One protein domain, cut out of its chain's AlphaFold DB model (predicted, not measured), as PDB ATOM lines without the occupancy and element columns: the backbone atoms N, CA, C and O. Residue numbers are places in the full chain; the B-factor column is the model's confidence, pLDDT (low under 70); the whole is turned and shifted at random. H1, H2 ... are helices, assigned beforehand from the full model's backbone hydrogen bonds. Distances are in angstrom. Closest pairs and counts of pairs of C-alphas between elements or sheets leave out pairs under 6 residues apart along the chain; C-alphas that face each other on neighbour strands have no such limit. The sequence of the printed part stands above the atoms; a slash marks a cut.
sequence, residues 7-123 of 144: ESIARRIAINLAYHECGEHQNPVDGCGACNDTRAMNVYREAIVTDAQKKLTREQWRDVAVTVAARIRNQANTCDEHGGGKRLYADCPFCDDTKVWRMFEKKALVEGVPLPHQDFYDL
ATOM      1  N   GLU A   7     205.196 216.995 190.183       94.06
ATOM      2  CA  GLU A   7     203.923 217.665 189.898       94.06
ATOM      3  C   GLU A   7     202.847 216.682 189.405       94.06
ATOM      4  O   GLU A   7     201.726 216.659 189.915       94.06
ATOM      5  N   SER A   8     203.180 215.837 188.421       92.19
ATOM      6  CA  SER A   8     202.230 214.866 187.866       92.19
ATOM      7  C   SER A   8     201.767 213.868 188.925       92.19
ATOM      8  O   SER A   8     200.593 213.498 188.959       92.19
ATOM      9  N   ILE A   9     202.680 213.451 189.806       91.75
ATOM     10  CA  ILE A   9     202.367 212.574 190.932       91.75
ATOM     11  C   ILE A   9     201.480 213.299 191.942       91.75
ATOM     12  O   ILE A   9     200.406 212.787 192.237       91.75
ATOM     13  N   ALA A  10     201.854 214.502 192.388       90.94
ATOM     14  CA  ALA A  10     201.064 215.307 193.319       90.94
ATOM     15  C   ALA A  10     199.624 215.495 192.826       90.94
ATOM     16  O   ALA A  10     198.678 215.231 193.560       90.94
ATOM     17  N   ARG A  11     199.447 215.861 191.549       91.25
ATOM     18  CA  ARG A  11     198.124 216.022 190.929       91.25
ATOM     19  C   ARG A  11     197.310 214.733 190.965       91.25
ATOM     20  O   ARG A  11     196.132 214.761 191.301       91.25
ATOM     21  N   ARG A  12     197.910 213.603 190.587       89.19
ATOM     22  CA  ARG A  12     197.187 212.327 190.569       89.19
ATOM     23  C   ARG A  12     196.822 211.885 191.983       89.19
ATOM     24  O   ARG A  12     195.722 211.381 192.164       89.19
ATOM     25  N   ILE A  13     197.711 212.072 192.957       86.81
ATOM     26  CA  ILE A  13     197.438 211.763 194.364       86.81
ATOM     27  C   ILE A  13     196.291 212.643 194.861       86.81
ATOM     28  O   ILE A  13     195.304 212.116 195.345       86.81
ATOM     29  N   ALA A  14     196.355 213.958 194.650       87.06
ATOM     30  CA  ALA A  14     195.308 214.884 195.079       87.06
ATOM     31  C   ALA A  14     193.920 214.551 194.496       87.06
ATOM     32  O   ALA A  14     192.921 214.723 195.177       87.06
ATOM     33  N   ILE A  15     193.849 214.039 193.257       84.75
ATOM     34  CA  ILE A  15     192.589 213.566 192.647       84.75
ATOM     35  C   ILE A  15     192.049 212.301 193.331       84.75
ATOM     36  O   ILE A  15     190.840 212.106 193.379       84.75
ATOM     37  N   ASN A  16     192.936 211.422 193.802       77.06
ATOM     38  CA  ASN A  16     192.556 210.152 194.428       77.06
ATOM     39  C   ASN A  16     192.379 210.267 195.946       77.06
ATOM     40  O   ASN A  16     191.866 209.336 196.556       77.06
ATOM     41  N   LEU A  17     192.805 211.372 196.558       76.06
ATOM     42  CA  LEU A  17     192.575 211.613 197.972       76.06
ATOM     43  C   LEU A  17     191.090 211.936 198.176       76.06
ATOM     44  O   LEU A  17     190.599 212.943 197.660       76.06
ATOM     45  N   ALA A  18     190.374 211.089 198.920       66.69
ATOM     46  CA  ALA A  18     188.997 211.372 199.303       66.69
ATOM     47  C   ALA A  18     189.001 212.547 200.286       66.69
ATOM     48  O   ALA A  18     189.331 212.401 201.460       66.69
ATOM     49  N   TYR A  19     188.716 213.740 199.778       68.56
ATOM     50  CA  TYR A  19     188.688 214.946 200.586       68.56
ATOM     51  C   TYR A  19     187.396 215.004 201.399       68.56
ATOM     52  O   TYR A  19     186.313 215.169 200.838       68.56
ATOM     53  N   HIS A  20     187.531 214.924 202.721       66.62
ATOM     54  CA  HIS A  20     186.454 215.218 203.655       66.62
ATOM     55  C   HIS A  20     186.740 216.541 204.363       66.62
ATOM     56  O   HIS A  20     187.758 216.698 205.039       66.62
ATOM     57  N   GLU A  21     185.829 217.501 204.204       70.56
ATOM     58  CA  GLU A  21     185.839 218.715 205.014       70.56
ATOM     59  C   GLU A  21     185.566 218.357 206.473       70.56
ATOM     60  O   GLU A  21     184.679 217.557 206.782       70.56
ATOM     61  N   CYS A  22     186.343 218.941 207.385       77.00
ATOM     62  CA  CYS A  22     186.091 218.756 208.803       77.00
ATOM     63  C   CYS A  22     184.828 219.528 209.203       77.00
ATOM     64  O   CYS A  22     184.832 220.755 209.213       77.00
ATOM     65  N   GLY A  23     183.761 218.804 209.547       79.38
ATOM     66  CA  GLY A  23     182.530 219.390 210.090       79.38
ATOM     67  C   GLY A  23     182.552 219.592 211.609       79.38
ATOM     68  O   GLY A  23     181.672 220.255 212.147       79.38
ATOM     69  N   GLU A  24     183.537 219.016 212.300       80.38
ATOM     70  CA  GLU A  24     183.605 218.997 213.767       80.38
ATOM     71  C   GLU A  24     184.432 220.149 214.343       80.38
ATOM     72  O   GLU A  24     184.135 220.649 215.427       80.38
ATOM     73  N   HIS A  25     185.456 220.599 213.617       83.94
ATOM     74  CA  HIS A  25     186.388 221.611 214.098       83.94
ATOM     75  C   HIS A  25     186.309 222.874 213.247       83.94
ATOM     76  O   HIS A  25     186.589 222.857 212.050       83.94
ATOM     77  N   GLN A  26     186.008 224.001 213.894       82.12
ATOM     78  CA  GLN A  26     186.048 225.316 213.252       82.12
ATOM     79  C   GLN A  26     187.480 225.731 212.868       82.12
ATOM     80  O   GLN A  26     187.673 226.450 211.891       82.12
ATOM     81  N   ASN A  27     188.482 225.263 213.622       81.50
ATOM     82  CA  ASN A  27     189.902 225.481 213.347       81.50
ATOM     83  C   ASN A  27     190.606 224.131 213.147       81.50
ATOM     84  O   ASN A  27     190.300 223.197 213.885       81.50
ATOM     85  N   PRO A  28     191.565 224.003 212.210       78.19
ATOM     86  CA  PRO A  28     192.261 222.740 211.989       78.19
ATOM     87  C   PRO A  28     193.041 222.290 213.229       78.19
ATOM     88  O   PRO A  28     193.989 222.967 213.626       78.19
ATOM     89  N   VAL A  29     192.704 221.126 213.779       78.75
ATOM     90  CA  VAL A  29     193.415 220.517 214.916       78.75
ATOM     91  C   VAL A  29     194.301 219.360 214.464       78.75
ATOM     92  O   VAL A  29     194.001 218.685 213.475       78.75
ATOM     93  N   ASP A  30     195.390 219.138 215.196       71.00
ATOM     94  CA  ASP A  30     196.253 217.972 215.003       71.00
ATOM     95  C   ASP A  30     195.518 216.704 215.485       71.00
ATOM     96  O   ASP A  30     194.626 216.780 216.327       71.00
ATOM     97  N   GLY A  31     195.816 215.547 214.892       67.44
ATOM     98  CA  GLY A  31     195.116 214.280 215.176       67.44
ATOM     99  C   GLY A  31     193.755 214.101 214.479       67.44
ATOM    100  O   GLY A  31     193.345 212.974 214.215       67.44
ATOM    101  N   CYS A  32     193.068 215.171 214.056       75.81
ATOM    102  CA  CYS A  32     191.827 215.023 213.284       75.81
ATOM    103  C   CYS A  32     192.110 214.650 211.817       75.81
ATOM    104  O   CYS A  32     192.693 215.429 211.055       75.81
ATOM    105  N   GLY A  33     191.628 213.477 211.385       74.00
ATOM    106  CA  GLY A  33     191.792 212.982 210.012       74.00
ATOM    107  C   GLY A  33     191.295 213.960 208.940       74.00
ATOM    108  O   GLY A  33     192.043 214.284 208.018       74.00
ATOM    109  N   ALA A  34     190.088 214.508 209.105       76.69
ATOM    110  CA  ALA A  34     189.499 215.459 208.158       76.69
ATOM    111  C   ALA A  34     190.225 216.823 208.142       76.69
ATOM    112  O   ALA A  34     190.392 217.439 207.085       76.69
ATOM    113  N   CYS A  35     190.723 217.301 209.294       81.19
ATOM    114  CA  CYS A  35     191.562 218.504 209.343       81.19
ATOM    115  C   CYS A  35     192.885 218.292 208.599       81.19
ATOM    116  O   CYS A  35     193.323 219.170 207.856       81.19
ATOM    117  N   ASN A  36     193.503 217.122 208.754       78.94
ATOM    118  CA  ASN A  36     194.758 216.786 208.087       78.94
ATOM    119  C   ASN A  36     194.585 216.597 206.571       78.94
ATOM    120  O   ASN A  36     195.436 217.051 205.802       78.94
ATOM    121  N   ASP A  37     193.467 216.015 206.128       78.88
ATOM    122  CA  ASP A  37     193.107 215.951 204.704       78.88
ATOM    123  C   ASP A  37     192.913 217.357 204.125       78.88
ATOM    124  O   ASP A  37     193.451 217.683 203.065       78.88
ATOM    125  N   THR A  38     192.232 218.233 204.870       83.25
ATOM    126  CA  THR A  38     192.060 219.643 204.501       83.25
ATOM    127  C   THR A  38     193.393 220.371 204.369       83.25
ATOM    128  O   THR A  38     193.617 221.055 203.369       83.25
ATOM    129  N   ARG A  39     194.315 220.194 205.320       84.75
ATOM    130  CA  ARG A  39     195.648 220.814 205.261       84.75
ATOM    131  C   ARG A  39     196.445 220.334 204.048       84.75
ATOM    132  O   ARG A  39     196.979 221.163 203.319       84.75
ATOM    133  N   ALA A  40     196.485 219.029 203.782       85.00
ATOM    134  CA  ALA A  40     197.218 218.499 202.632       85.00
ATOM    135  C   ALA A  40     196.638 218.976 201.293       85.00
ATOM    136  O   ALA A  40     197.385 219.340 200.382       85.00
ATOM    137  N   MET A  41     195.307 219.041 201.181       87.38
ATOM    138  CA  MET A  41     194.659 219.589 199.990       87.38
ATOM    139  C   MET A  41     194.901 221.088 199.831       87.38
ATOM    140  O   MET A  41     195.063 221.552 198.702       87.38
ATOM    141  N   ASN A  42     194.983 221.847 200.923       89.19
ATOM    142  CA  ASN A  42     195.342 223.262 200.866       89.19
ATOM    143  C   ASN A  42     196.787 223.460 200.398       89.19
ATOM    144  O   ASN A  42     196.993 224.261 199.493       89.19
ATOM    145  N   VAL A  43     197.745 222.655 200.873       90.31
ATOM    146  CA  VAL A  43     199.130 222.665 200.358       90.31
ATOM    147  C   VAL A  43     199.157 222.427 198.845       90.31
ATOM    148  O   VAL A  43     199.829 223.148 198.108       90.31
ATOM    149  N   TYR A  44     198.391 221.452 198.347       92.00
ATOM    150  CA  TYR A  44     198.288 221.209 196.907       92.00
ATOM    151  C   TYR A  44     197.650 222.385 196.145       92.00
ATOM    152  O   TYR A  44     198.157 222.791 195.097       92.00
ATOM    153  N   ARG A  45     196.552 222.957 196.655       91.94
ATOM    154  CA  ARG A  45     195.865 224.104 196.033       91.94
ATOM    155  C   ARG A  45     196.764 225.338 195.991       91.94
ATOM    156  O   ARG A  45     196.869 225.979 194.947       91.94
ATOM    157  N   GLU A  46     197.449 225.636 197.088       91.81
ATOM    158  CA  GLU A  46     198.432 226.716 197.178       91.81
ATOM    159  C   GLU A  46     199.581 226.501 196.199       91.81
ATOM    160  O   GLU A  46     199.997 227.448 195.528       91.81
ATOM    161  N   ALA A  47     200.054 225.262 196.050       91.62
ATOM    162  CA  ALA A  47     201.084 224.932 195.080       91.62
ATOM    163  C   ALA A  47     200.629 225.204 193.641       91.62
ATOM    164  O   ALA A  47     201.368 225.819 192.879       91.62
ATOM    165  N   ILE A  48     199.396 224.834 193.281       94.12
ATOM    166  CA  ILE A  48     198.820 225.123 191.958       94.12
ATOM    167  C   ILE A  48     198.722 226.633 191.705       94.12
ATOM    168  O   ILE A  48     199.131 227.105 190.642       94.12
ATOM    169  N   VAL A  49     198.213 227.400 192.675       93.69
ATOM    170  CA  VAL A  49     198.121 228.869 192.571       93.69
ATOM    171  C   VAL A  49     199.510 229.486 192.419       93.69
ATOM    172  O   VAL A  49     199.729 230.354 191.575       93.69
ATOM    173  N   THR A  50     200.463 229.014 193.217       90.62
ATOM    174  CA  THR A  50     201.833 229.518 193.221       90.62
ATOM    175  C   THR A  50     202.563 229.183 191.923       90.62
ATOM    176  O   THR A  50     203.245 230.041 191.362       90.62
ATOM    177  N   ASP A  51     202.415 227.963 191.414       91.88
ATOM    178  CA  ASP A  51     203.040 227.514 190.170       91.88
ATOM    179  C   ASP A  51     202.549 228.329 188.969       91.88
ATOM    180  O   ASP A  51     203.362 228.780 188.160       91.88
ATOM    181  N   ALA A  52     201.248 228.638 188.930       90.94
ATOM    182  CA  ALA A  52     200.661 229.509 187.916       90.94
ATOM    183  C   ALA A  52     201.253 230.932 187.918       90.94
ATOM    184  O   ALA A  52     201.298 231.577 186.872       90.94
ATOM    185  N   GLN A  53     201.711 231.424 189.074       90.06
ATOM    186  CA  GLN A  53     202.259 232.776 189.215       90.06
ATOM    187  C   GLN A  53     203.772 232.843 189.003       90.06
ATOM    188  O   GLN A  53     204.257 233.763 188.349       90.06
ATOM    189  N   LYS A  54     204.532 231.910 189.590       88.69
ATOM    190  CA  LYS A  54     205.998 232.020 189.665       88.69
ATOM    191  C   LYS A  54     206.779 230.771 189.264       88.69
ATOM    192  O   LYS A  54     208.001 230.832 189.314       88.69
ATOM    193  N   LYS A  55     206.106 229.700 188.819       91.12
ATOM    194  CA  LYS A  55     206.656 228.348 188.599       91.12
ATOM    195  C   LYS A  55     207.356 227.780 189.834       91.12
ATOM    196  O   LYS A  55     208.368 228.292 190.303       91.12
ATOM    197  N   LEU A  56     206.843 226.672 190.346       92.75
ATOM    198  CA  LEU A  56     207.481 225.953 191.437       92.75
ATOM    199  C   LEU A  56     208.662 225.124 190.933       92.75
ATOM    200  O   LEU A  56     208.685 224.609 189.813       92.75
ATOM    201  N   THR A  57     209.660 224.968 191.797       93.69
ATOM    202  CA  THR A  57     210.796 224.091 191.539       93.69
ATOM    203  C   THR A  57     210.389 222.624 191.654       93.69
ATOM    204  O   THR A  57     209.368 222.254 192.240       93.69
ATOM    205  N   ARG A  58     211.240 221.743 191.123       93.56
ATOM    206  CA  ARG A  58     211.082 220.291 191.259       93.56
ATOM    207  C   ARG A  58     211.031 219.841 192.724       93.56
ATOM    208  O   ARG A  58     210.291 218.910 193.026       93.56
ATOM    209  N   GLU A  59     211.824 220.456 193.600       91.56
ATOM    210  CA  GLU A  59     211.856 220.146 195.038       91.56
ATOM    211  C   GLU A  59     210.578 220.602 195.735       91.56
ATOM    212  O   GLU A  59     209.993 219.828 196.480       91.56
ATOM    213  N   GLN A  60     210.067 221.788 195.405       90.81
ATOM    214  CA  GLN A  60     208.781 222.249 195.930       90.81
ATOM    215  C   GLN A  60     207.647 221.304 195.520       90.81
ATOM    216  O   GLN A  60     206.831 220.905 196.347       90.81
ATOM    217  N   TRP A  61     207.638 220.854 194.263       93.94
ATOM    218  CA  TRP A  61     206.682 219.844 193.814       93.94
ATOM    219  C   TRP A  61     206.872 218.481 194.486       93.94
ATOM    220  O   TRP A  61     205.883 217.781 194.708       93.94
ATOM    221  N   ARG A  62     208.111 218.084 194.814       92.69
ATOM    222  CA  ARG A  62     208.381 216.871 195.602       92.69
ATOM    223  C   ARG A  62     207.744 216.989 196.978       92.69
ATOM    224  O   ARG A  62     207.053 216.066 197.387       92.69
ATOM    225  N   ASP A  63     207.944 218.108 197.660       90.56
ATOM    226  CA  ASP A  63     207.449 218.301 199.022       90.56
ATOM    227  C   ASP A  63     205.909 218.306 199.047       90.56
ATOM    228  O   ASP A  63     205.292 217.665 199.902       90.56
ATOM    229  N   VAL A  64     205.273 218.901 198.031       91.31
ATOM    230  CA  VAL A  64     203.818 218.808 197.824       91.31
ATOM    231  C   VAL A  64     203.394 217.356 197.609       91.31
ATOM    232  O   VAL A  64     202.472 216.890 198.276       91.31
ATOM    233  N   ALA A  65     204.069 216.621 196.718       91.06
ATOM    234  CA  ALA A  65     203.755 215.221 196.432       91.06
ATOM    235  C   ALA A  65     203.884 214.330 197.674       91.06
ATOM    236  O   ALA A  65     203.005 213.511 197.911       91.06
ATOM    237  N   VAL A  66     204.937 214.506 198.475       89.56
ATOM    238  CA  VAL A  66     205.132 213.790 199.746       89.56
ATOM    239  C   VAL A  66     204.008 214.121 200.728       89.56
ATOM    240  O   VAL A  66     203.445 213.208 201.330       89.56
ATOM    241  N   THR A  67     203.624 215.396 200.835       88.19
ATOM    242  CA  THR A  67     202.536 215.846 201.720       88.19
ATOM    243  C   THR A  67     201.212 215.162 201.385       88.19
ATOM    244  O   THR A  67     200.568 214.584 202.262       88.19
ATOM    245  N   VAL A  68     200.802 215.172 200.112       85.81
ATOM    246  CA  VAL A  68     199.548 214.517 199.710       85.81
ATOM    247  C   VAL A  68     199.654 212.987 199.739       85.81
ATOM    248  O   VAL A  68     198.675 212.313 200.058       85.81
ATOM    249  N   ALA A  69     200.836 212.418 199.465       84.38
ATOM    250  CA  ALA A  69     201.078 210.975 199.527       84.38
ATOM    251  C   ALA A  69     200.931 210.435 200.953       84.38
ATOM    252  O   ALA A  69     200.338 209.377 201.150       84.38
ATOM    253  N   ALA A  70     201.412 211.185 201.950       79.50
ATOM    254  CA  ALA A  70     201.258 210.835 203.358       79.50
ATOM    255  C   ALA A  70     199.779 210.706 203.762       79.50
ATOM    256  O   ALA A  70     199.429 209.829 204.549       79.50
ATOM    257  N   ARG A  71     198.889 211.532 203.192       78.38
ATOM    258  CA  ARG A  71     197.447 211.442 203.464       78.38
ATOM    259  C   ARG A  71     196.768 210.272 202.771       78.38
ATOM    260  O   ARG A  71     195.992 209.587 203.430       78.38
ATOM    261  N   ILE A  72     197.109 209.985 201.510       74.31
ATOM    262  CA  ILE A  72     196.648 208.745 200.857       74.31
ATOM    263  C   ILE A  72     197.043 207.533 201.705       74.31
ATOM    264  O   ILE A  72     196.210 206.664 201.945       74.31
ATOM    265  N   ARG A  73     198.277 207.513 202.225       66.62
ATOM    266  CA  ARG A  73     198.748 206.427 203.091       66.62
ATOM    267  C   ARG A  73     197.955 206.325 204.399       66.62
ATOM    268  O   ARG A  73     197.717 205.221 204.863       66.62
ATOM    269  N   ASN A  74     197.495 207.438 204.970       65.38
ATOM    270  CA  ASN A  74     196.693 207.433 206.199       65.38
ATOM    271  C   ASN A  74     195.252 206.913 206.004       65.38
ATOM    272  O   ASN A  74     194.670 206.382 206.945       65.38
ATOM    273  N   GLN A  75     194.667 207.033 204.806       61.94
ATOM    274  CA  GLN A  75     193.337 206.463 204.513       61.94
ATOM    275  C   GLN A  75     193.352 204.929 204.377       61.94
ATOM    276  O   GLN A  75     192.298 204.298 204.362       61.94
ATOM    277  N   ALA A  76     194.532 204.298 204.376       57.69
ATOM    278  CA  ALA A  76     194.657 202.847 204.522       57.69
ATOM    279  C   ALA A  76     194.014 202.321 205.823       57.69
ATOM    280  O   ALA A  76     193.514 201.198 205.861       57.69
ATOM    281  N   ASN A  77     193.990 203.143 206.878       50.72
ATOM    282  CA  ASN A  77     193.411 202.817 208.188       50.72
ATOM    283  C   ASN A  77     191.878 202.782 208.174       50.72
ATOM    284  O   ASN A  77     191.270 202.168 209.045       50.72
ATOM    285  N   THR A  78     191.263 203.410 207.171       52.31
ATOM    286  CA  THR A  78     189.811 203.450 206.948       52.31
ATOM    287  C   THR A  78     189.370 202.504 205.830       52.31
ATOM    288  O   THR A  78     188.279 202.648 205.298       52.31
ATOM    289  N   CYS A  79     190.228 201.567 205.420       58.81
ATOM    290  CA  CYS A  79     189.905 200.603 204.379       58.81
ATOM    291  C   CYS A  79     188.838 199.621 204.881       58.81
ATOM    292  O   CYS A  79     189.108 198.816 205.769       58.81
ATOM    293  N   ASP A  80     187.643 199.659 204.289       53.53
ATOM    294  CA  ASP A  80     186.512 198.793 204.664       53.53
ATOM    295  C   ASP A  80     186.804 197.290 204.457       53.53
ATOM    296  O   ASP A  80     186.175 196.434 205.081       53.53
ATOM    297  N   GLU A  81     187.810 196.955 203.639       55.75
ATOM    298  CA  GLU A  81     188.331 195.589 203.478       55.75
ATOM    299  C   GLU A  81     189.073 195.090 204.736       55.75
ATOM    300  O   GLU A  81     189.307 193.891 204.902       55.75
ATOM    301  N   HIS A  82     189.425 195.986 205.667       52.91
ATOM    302  CA  HIS A  82     189.988 195.654 206.976       52.91
ATOM    303  C   HIS A  82     188.855 195.358 207.968       52.91
ATOM    304  O   HIS A  82     188.742 195.970 209.030       52.91
ATOM    305  N   GLY A  83     187.986 194.405 207.628       44.44
ATOM    306  CA  GLY A  83     186.893 193.981 208.495       44.44
ATOM    307  C   GLY A  83     187.403 193.495 209.857       44.44
ATOM    308  O   GLY A  83     187.990 192.420 209.957       44.44
ATOM    309  N   GLY A  84     187.178 194.288 210.908       47.22
ATOM    310  CA  GLY A  84     187.224 193.891 212.325       47.22
ATOM    311  C   GLY A  84     188.541 193.327 212.881       47.22
ATOM    312  O   GLY A  84     188.569 192.902 214.035       47.22
ATOM    313  N   GLY A  85     189.629 193.302 212.112       44.97
ATOM    314  CA  GLY A  85     190.860 192.619 212.494       44.97
ATOM    315  C   GLY A  85     192.094 193.329 211.965       44.97
ATOM    316  O   GLY A  85     192.274 193.459 210.760       44.97
ATOM    317  N   LYS A  86     192.942 193.749 212.909       46.34
ATOM    318  CA  LYS A  86     194.260 194.389 212.780       46.34
ATOM    319  C   LYS A  86     195.217 193.654 211.823       46.34
ATOM    320  O   LYS A  86     196.201 193.065 212.270       46.34
ATOM    321  N   ARG A  87     194.978 193.664 210.513       43.59
ATOM    322  CA  ARG A  87     196.073 193.418 209.571       43.59
ATOM    323  C   ARG A  87     196.972 194.642 209.599       43.59
ATOM    324  O   ARG A  87     196.499 195.762 209.416       43.59
ATOM    325  N   LEU A  88     198.250 194.415 209.893       49.41
ATOM    326  CA  LEU A  88     199.270 195.445 209.778       49.41
ATOM    327  C   LEU A  88     199.318 195.909 208.319       49.41
ATOM    328  O   LEU A  88     199.242 195.111 207.384       49.41
ATOM    329  N   TYR A  89     199.404 197.222 208.156       48.97
ATOM    330  CA  TYR A  89     199.192 197.948 206.908       48.97
ATOM    331  C   TYR A  89     200.089 197.525 205.745       48.97
ATOM    332  O   TYR A  89     199.691 197.684 204.598       48.97
ATOM    333  N   ALA A  90     201.250 196.935 206.035       47.12
ATOM    334  CA  ALA A  90     202.216 196.492 205.034       47.12
ATOM    335  C   ALA A  90     201.750 195.298 204.171       47.12
ATOM    336  O   ALA A  90     202.401 194.993 203.176       47.12
ATOM    337  N   ASP A  91     200.638 194.640 204.527       48.22
ATOM    338  CA  ASP A  91     200.169 193.421 203.854       48.22
ATOM    339  C   ASP A  91     198.798 193.569 203.164       48.22
ATOM    340  O   ASP A  91     198.261 192.584 202.645       48.22
ATOM    341  N   CYS A  92     198.188 194.766 203.157       49.66
ATOM    342  CA  CYS A  92     196.906 194.964 202.476       49.66
ATOM    343  C   CYS A  92     197.098 195.445 201.030       49.66
ATOM    344  O   CYS A  92     197.446 196.611 200.811       49.66
ATOM    345  N   PRO A  93     196.779 194.610 200.021       45.75
ATOM    346  CA  PRO A  93     196.887 195.018 198.631       45.75
ATOM    347  C   PRO A  93     195.946 196.187 198.325       45.75
ATOM    348  O   PRO A  93     196.327 197.059 197.576       45.75
ATOM    349  N   PHE A  94     194.767 196.313 198.936       49.00
ATOM    350  CA  PHE A  94     193.845 197.416 198.618       49.00
ATOM    351  C   PHE A  94     194.322 198.795 199.107       49.00
ATOM    352  O   PHE A  94     193.980 199.807 198.498       49.00
ATOM    353  N   CYS A  95     195.161 198.832 200.145       54.38
ATOM    354  CA  CYS A  95     195.748 200.059 200.689       54.38
ATOM    355  C   CYS A  95     196.999 200.514 199.917       54.38
ATOM    356  O   CYS A  95     197.189 201.712 199.709       54.38
ATOM    357  N   ASP A  96     197.813 199.567 199.435       53.31
ATOM    358  CA  ASP A  96     199.040 199.826 198.661       53.31
ATOM    359  C   ASP A  96     198.854 199.739 197.123       53.31
ATOM    360  O   ASP A  96     199.764 200.061 196.354       53.31
ATOM    361  N   ASP A  97     197.682 199.327 196.622       52.62
ATOM    362  CA  ASP A  97     197.404 199.109 195.186       52.62
ATOM    363  C   ASP A  97     196.584 200.229 194.534       52.62
ATOM    364  O   ASP A  97     195.965 200.057 193.479       52.62
ATOM    365  N   THR A  98     196.635 201.450 195.075       68.50
ATOM    366  CA  THR A  98     196.339 202.577 194.191       68.50
ATOM    367  C   THR A  98     197.506 202.702 193.212       68.50
ATOM    368  O   THR A  98     198.668 202.892 193.581       68.50
ATOM    369  N   LYS A  99     197.208 202.634 191.908       75.25
ATOM    370  CA  LYS A  99     198.193 202.885 190.837       75.25
ATOM    371  C   LYS A  99     199.003 204.163 191.091       75.25
ATOM    372  O   LYS A  99     200.150 204.264 190.665       75.25
ATOM    373  N   VAL A 100     198.400 205.135 191.775       78.50
ATOM    374  CA  VAL A 100     199.025 206.406 192.123       78.50
ATOM    375  C   VAL A 100     200.062 206.300 193.243       78.50
ATOM    376  O   VAL A 100     201.112 206.932 193.131       78.50
ATOM    377  N   TRP A 101     199.828 205.468 194.261       81.44
ATOM    378  CA  TRP A 101     200.797 205.207 195.322       81.44
ATOM    379  C   TRP A 101     202.040 204.507 194.776       81.44
ATOM    380  O   TRP A 101     203.145 205.012 194.941       81.44
ATOM    381  N   ARG A 102     201.870 203.449 193.975       80.81
ATOM    382  CA  ARG A 102     202.993 202.754 193.312       80.81
ATOM    383  C   ARG A 102     203.830 203.681 192.425       80.81
ATOM    384  O   ARG A 102     205.044 203.521 192.296       80.81
ATOM    385  N   MET A 103     203.191 204.662 191.782       85.31
ATOM    386  CA  MET A 103     203.893 205.685 190.999       85.31
ATOM    387  C   MET A 103     204.743 206.604 191.882       85.31
ATOM    388  O   MET A 103     205.875 206.920 191.506       85.31
ATOM    389  N   PHE A 104     204.205 207.026 193.028       88.25
ATOM    390  CA  PHE A 104     204.925 207.806 194.031       88.25
ATOM    391  C   PHE A 104     206.089 207.016 194.623       88.25
ATOM    392  O   PHE A 104     207.227 207.472 194.531       88.25
ATOM    393  N   GLU A 105     205.820 205.819 195.139       86.38
ATOM    394  CA  GLU A 105     206.796 204.941 195.779       86.38
ATOM    395  C   GLU A 105     207.987 204.682 194.858       86.38
ATOM    396  O   GLU A 105     209.136 204.934 195.216       86.38
ATOM    397  N   LYS A 106     207.717 204.283 193.610       87.50
ATOM    398  CA  LYS A 106     208.769 204.040 192.623       87.50
ATOM    399  C   LYS A 106     209.640 205.269 192.381       87.50
ATOM    400  O   LYS A 106     210.853 205.135 192.233       87.50
ATOM    401  N   LYS A 107     209.041 206.462 192.291       90.00
ATOM    402  CA  LYS A 107     209.809 207.695 192.088       90.00
ATOM    403  C   LYS A 107     210.614 208.057 193.335       90.00
ATOM    404  O   LYS A 107     211.774 208.428 193.198       90.00
ATOM    405  N   ALA A 108     210.019 207.924 194.516       88.25
ATOM    406  CA  ALA A 108     210.671 208.196 195.786       88.25
ATOM    407  C   ALA A 108     211.895 207.293 195.989       88.25
ATOM    408  O   ALA A 108     212.982 207.805 196.239       88.25
ATOM    409  N   LEU A 109     211.757 205.986 195.742       87.44
ATOM    410  CA  LEU A 109     212.852 205.014 195.816       87.44
ATOM    411  C   LEU A 109     213.999 205.343 194.854       87.44
ATOM    412  O   LEU A 109     215.161 205.324 195.251       87.44
ATOM    413  N   VAL A 110     213.685 205.685 193.600       90.50
ATOM    414  CA  VAL A 110     214.700 206.070 192.600       90.50
ATOM    415  C   VAL A 110     215.469 207.326 193.019       90.50
ATOM    416  O   VAL A 110     216.635 207.478 192.666       90.50
ATOM    417  N   GLU A 111     214.826 208.230 193.752       89.81
ATOM    418  CA  GLU A 111     215.399 209.519 194.141       89.81
ATOM    419  C   GLU A 111     215.894 209.563 195.596       89.81
ATOM    420  O   GLU A 111     216.285 210.630 196.067       89.81
ATOM    421  N   GLY A 112     215.880 208.431 196.311       86.94
ATOM    422  CA  GLY A 112     216.291 208.352 197.717       86.94
ATOM    423  C   GLY A 112     215.406 209.166 198.668       86.94
ATOM    424  O   GLY A 112     215.864 209.585 199.728       86.94
ATOM    425  N   VAL A 113     214.156 209.433 198.286       85.75
ATOM    426  CA  VAL A 113     213.188 210.152 199.118       85.75
ATOM    427  C   VAL A 113     212.558 209.157 200.093       85.75
ATOM    428  O   VAL A 113     211.994 208.158 199.637       85.75
ATOM    429  N   PRO A 114     212.616 209.409 201.414       81.50
ATOM    430  CA  PRO A 114     211.948 208.565 202.392       81.50
ATOM    431  C   PRO A 114     210.449 208.486 202.105       81.50
ATOM    432  O   PRO A 114     209.791 209.505 201.880       81.50
ATOM    433  N   LEU A 115     209.904 207.272 202.118       79.75
ATOM    434  CA  LEU A 115     208.459 207.100 202.061       79.75
ATOM    435  C   LEU A 115     207.873 207.621 203.380       79.75
ATOM    436  O   LEU A 115     208.439 207.327 204.434       79.75
ATOM    437  N   PRO A 116     206.759 208.373 203.357       72.06
ATOM    438  CA  PRO A 116     206.120 208.816 204.586       72.06
ATOM    439  C   PRO A 116     205.754 207.576 205.405       72.06
ATOM    440  O   PRO A 116     204.975 206.740 204.941       72.06
ATOM    441  N   HIS A 117     206.387 207.414 206.567       59.59
ATOM    442  CA  HIS A 117     206.044 206.372 207.527       59.59
ATOM    443  C   HIS A 117     204.682 206.695 208.138       59.59
ATOM    444  O   HIS A 117     204.358 207.863 208.359       59.59
ATOM    445  N   GLN A 118     203.907 205.654 208.430       48.25
ATOM    446  CA  GLN A 118     202.693 205.781 209.233       48.25
ATOM    447  C   GLN A 118     202.995 206.434 210.598       48.25
ATOM    448  O   GLN A 118     202.264 207.313 211.055       48.25
ATOM    449  N   ASP A 119     204.170 206.122 211.149       42.28
ATOM    450  CA  ASP A 119     204.634 206.573 212.460       42.28
ATOM    451  C   ASP A 119     204.807 208.090 212.604       42.28
ATOM    452  O   ASP A 119     204.858 208.576 213.726       42.28
ATOM    453  N   PHE A 120     204.865 208.875 211.519       42.38
ATOM    454  CA  PHE A 120     204.971 210.336 211.651       42.38
ATOM    455  C   PHE A 120     203.721 210.959 212.304       42.38
ATOM    456  O   PHE A 120     203.816 212.041 212.879       42.38
ATOM    457  N   TYR A 121     202.570 210.272 212.259       41.06
ATOM    458  CA  TYR A 121     201.354 210.677 212.971       41.06
ATOM    459  C   TYR A 121     200.991 209.755 214.145       41.06
ATOM    460  O   TYR A 121     200.450 210.263 215.122       41.06
ATOM    461  N   ASP A 122     201.378 208.472 214.146       41.81
ATOM    462  CA  ASP A 122     201.234 207.634 215.356       41.81
ATOM    463  C   ASP A 122     202.147 208.132 216.503       41.81
ATOM    464  O   ASP A 122     201.794 207.996 217.672       41.81
ATOM    465  N   LEU A 123     203.272 208.801 216.196       38.72
ATOM    466  CA  LEU A 123     204.109 209.505 217.185       38.72
ATOM    467  C   LEU A 123     203.449 210.766 217.774       38.72
ATOM    468  O   LEU A 123     203.848 211.204 218.853       38.72
TER     469      LEU A 123
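AT A GLANCE: This is residues 7 to 123 of the 144 residues of an uncharacterized protein of Curtobacterium sp. MCBD17_040 (UniProt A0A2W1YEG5). Helices H1, H2 and H3 form a small up-and-down bundle, each running against the one before, with H3 the hub. H5 packs on H1 and H3 with its residues 100 to 104, crossing H3 at a steep tilt of 50 degrees, short H4 packs on H3 at residues 73 to 76, and H6 ends the printed part, touching no helix. The printed part has 117 residues, six named helices and no named strand; it is all helix and compact, with radius of gyration of the C-alphas 14.6 A and spans of 48 by 40 by 25 A.

HOW THE PARTS SIT: H1, residues 7 to 16, touches H3, residues 58 to 78, the same way at a shallow tilt of 22 degrees; the closest C-alphas, of Ala 10 and Ala 65, are 4.1 A apart. H2, residues 33 to 54, forms a hairpin with H3; the closest C-alphas, of Ala 40 and Val 68, are 5.5 A apart. H5, residues 99 to 110, touches H3 at a steep tilt of 50 degrees. H4, residues 93 to 96, touches H3; H6, residues 119 to 123, touches no helix. Of O i to N i+4 pairs, 13 of 17 in H3 are within hydrogen-bond range.

IN THESE COORDINATES: H1 begins at C-alpha 7 (203.923, 217.665, 189.898). H2 and H3 each measure 31.3 A. H6 ends at C-alpha 123 (204.109, 209.505, 217.185).

THE WHOLE: The printed part has no cut. Links H1 to H2 and H3 to H4 are long. Residues 73 to 98 are among those under pLDDT 70.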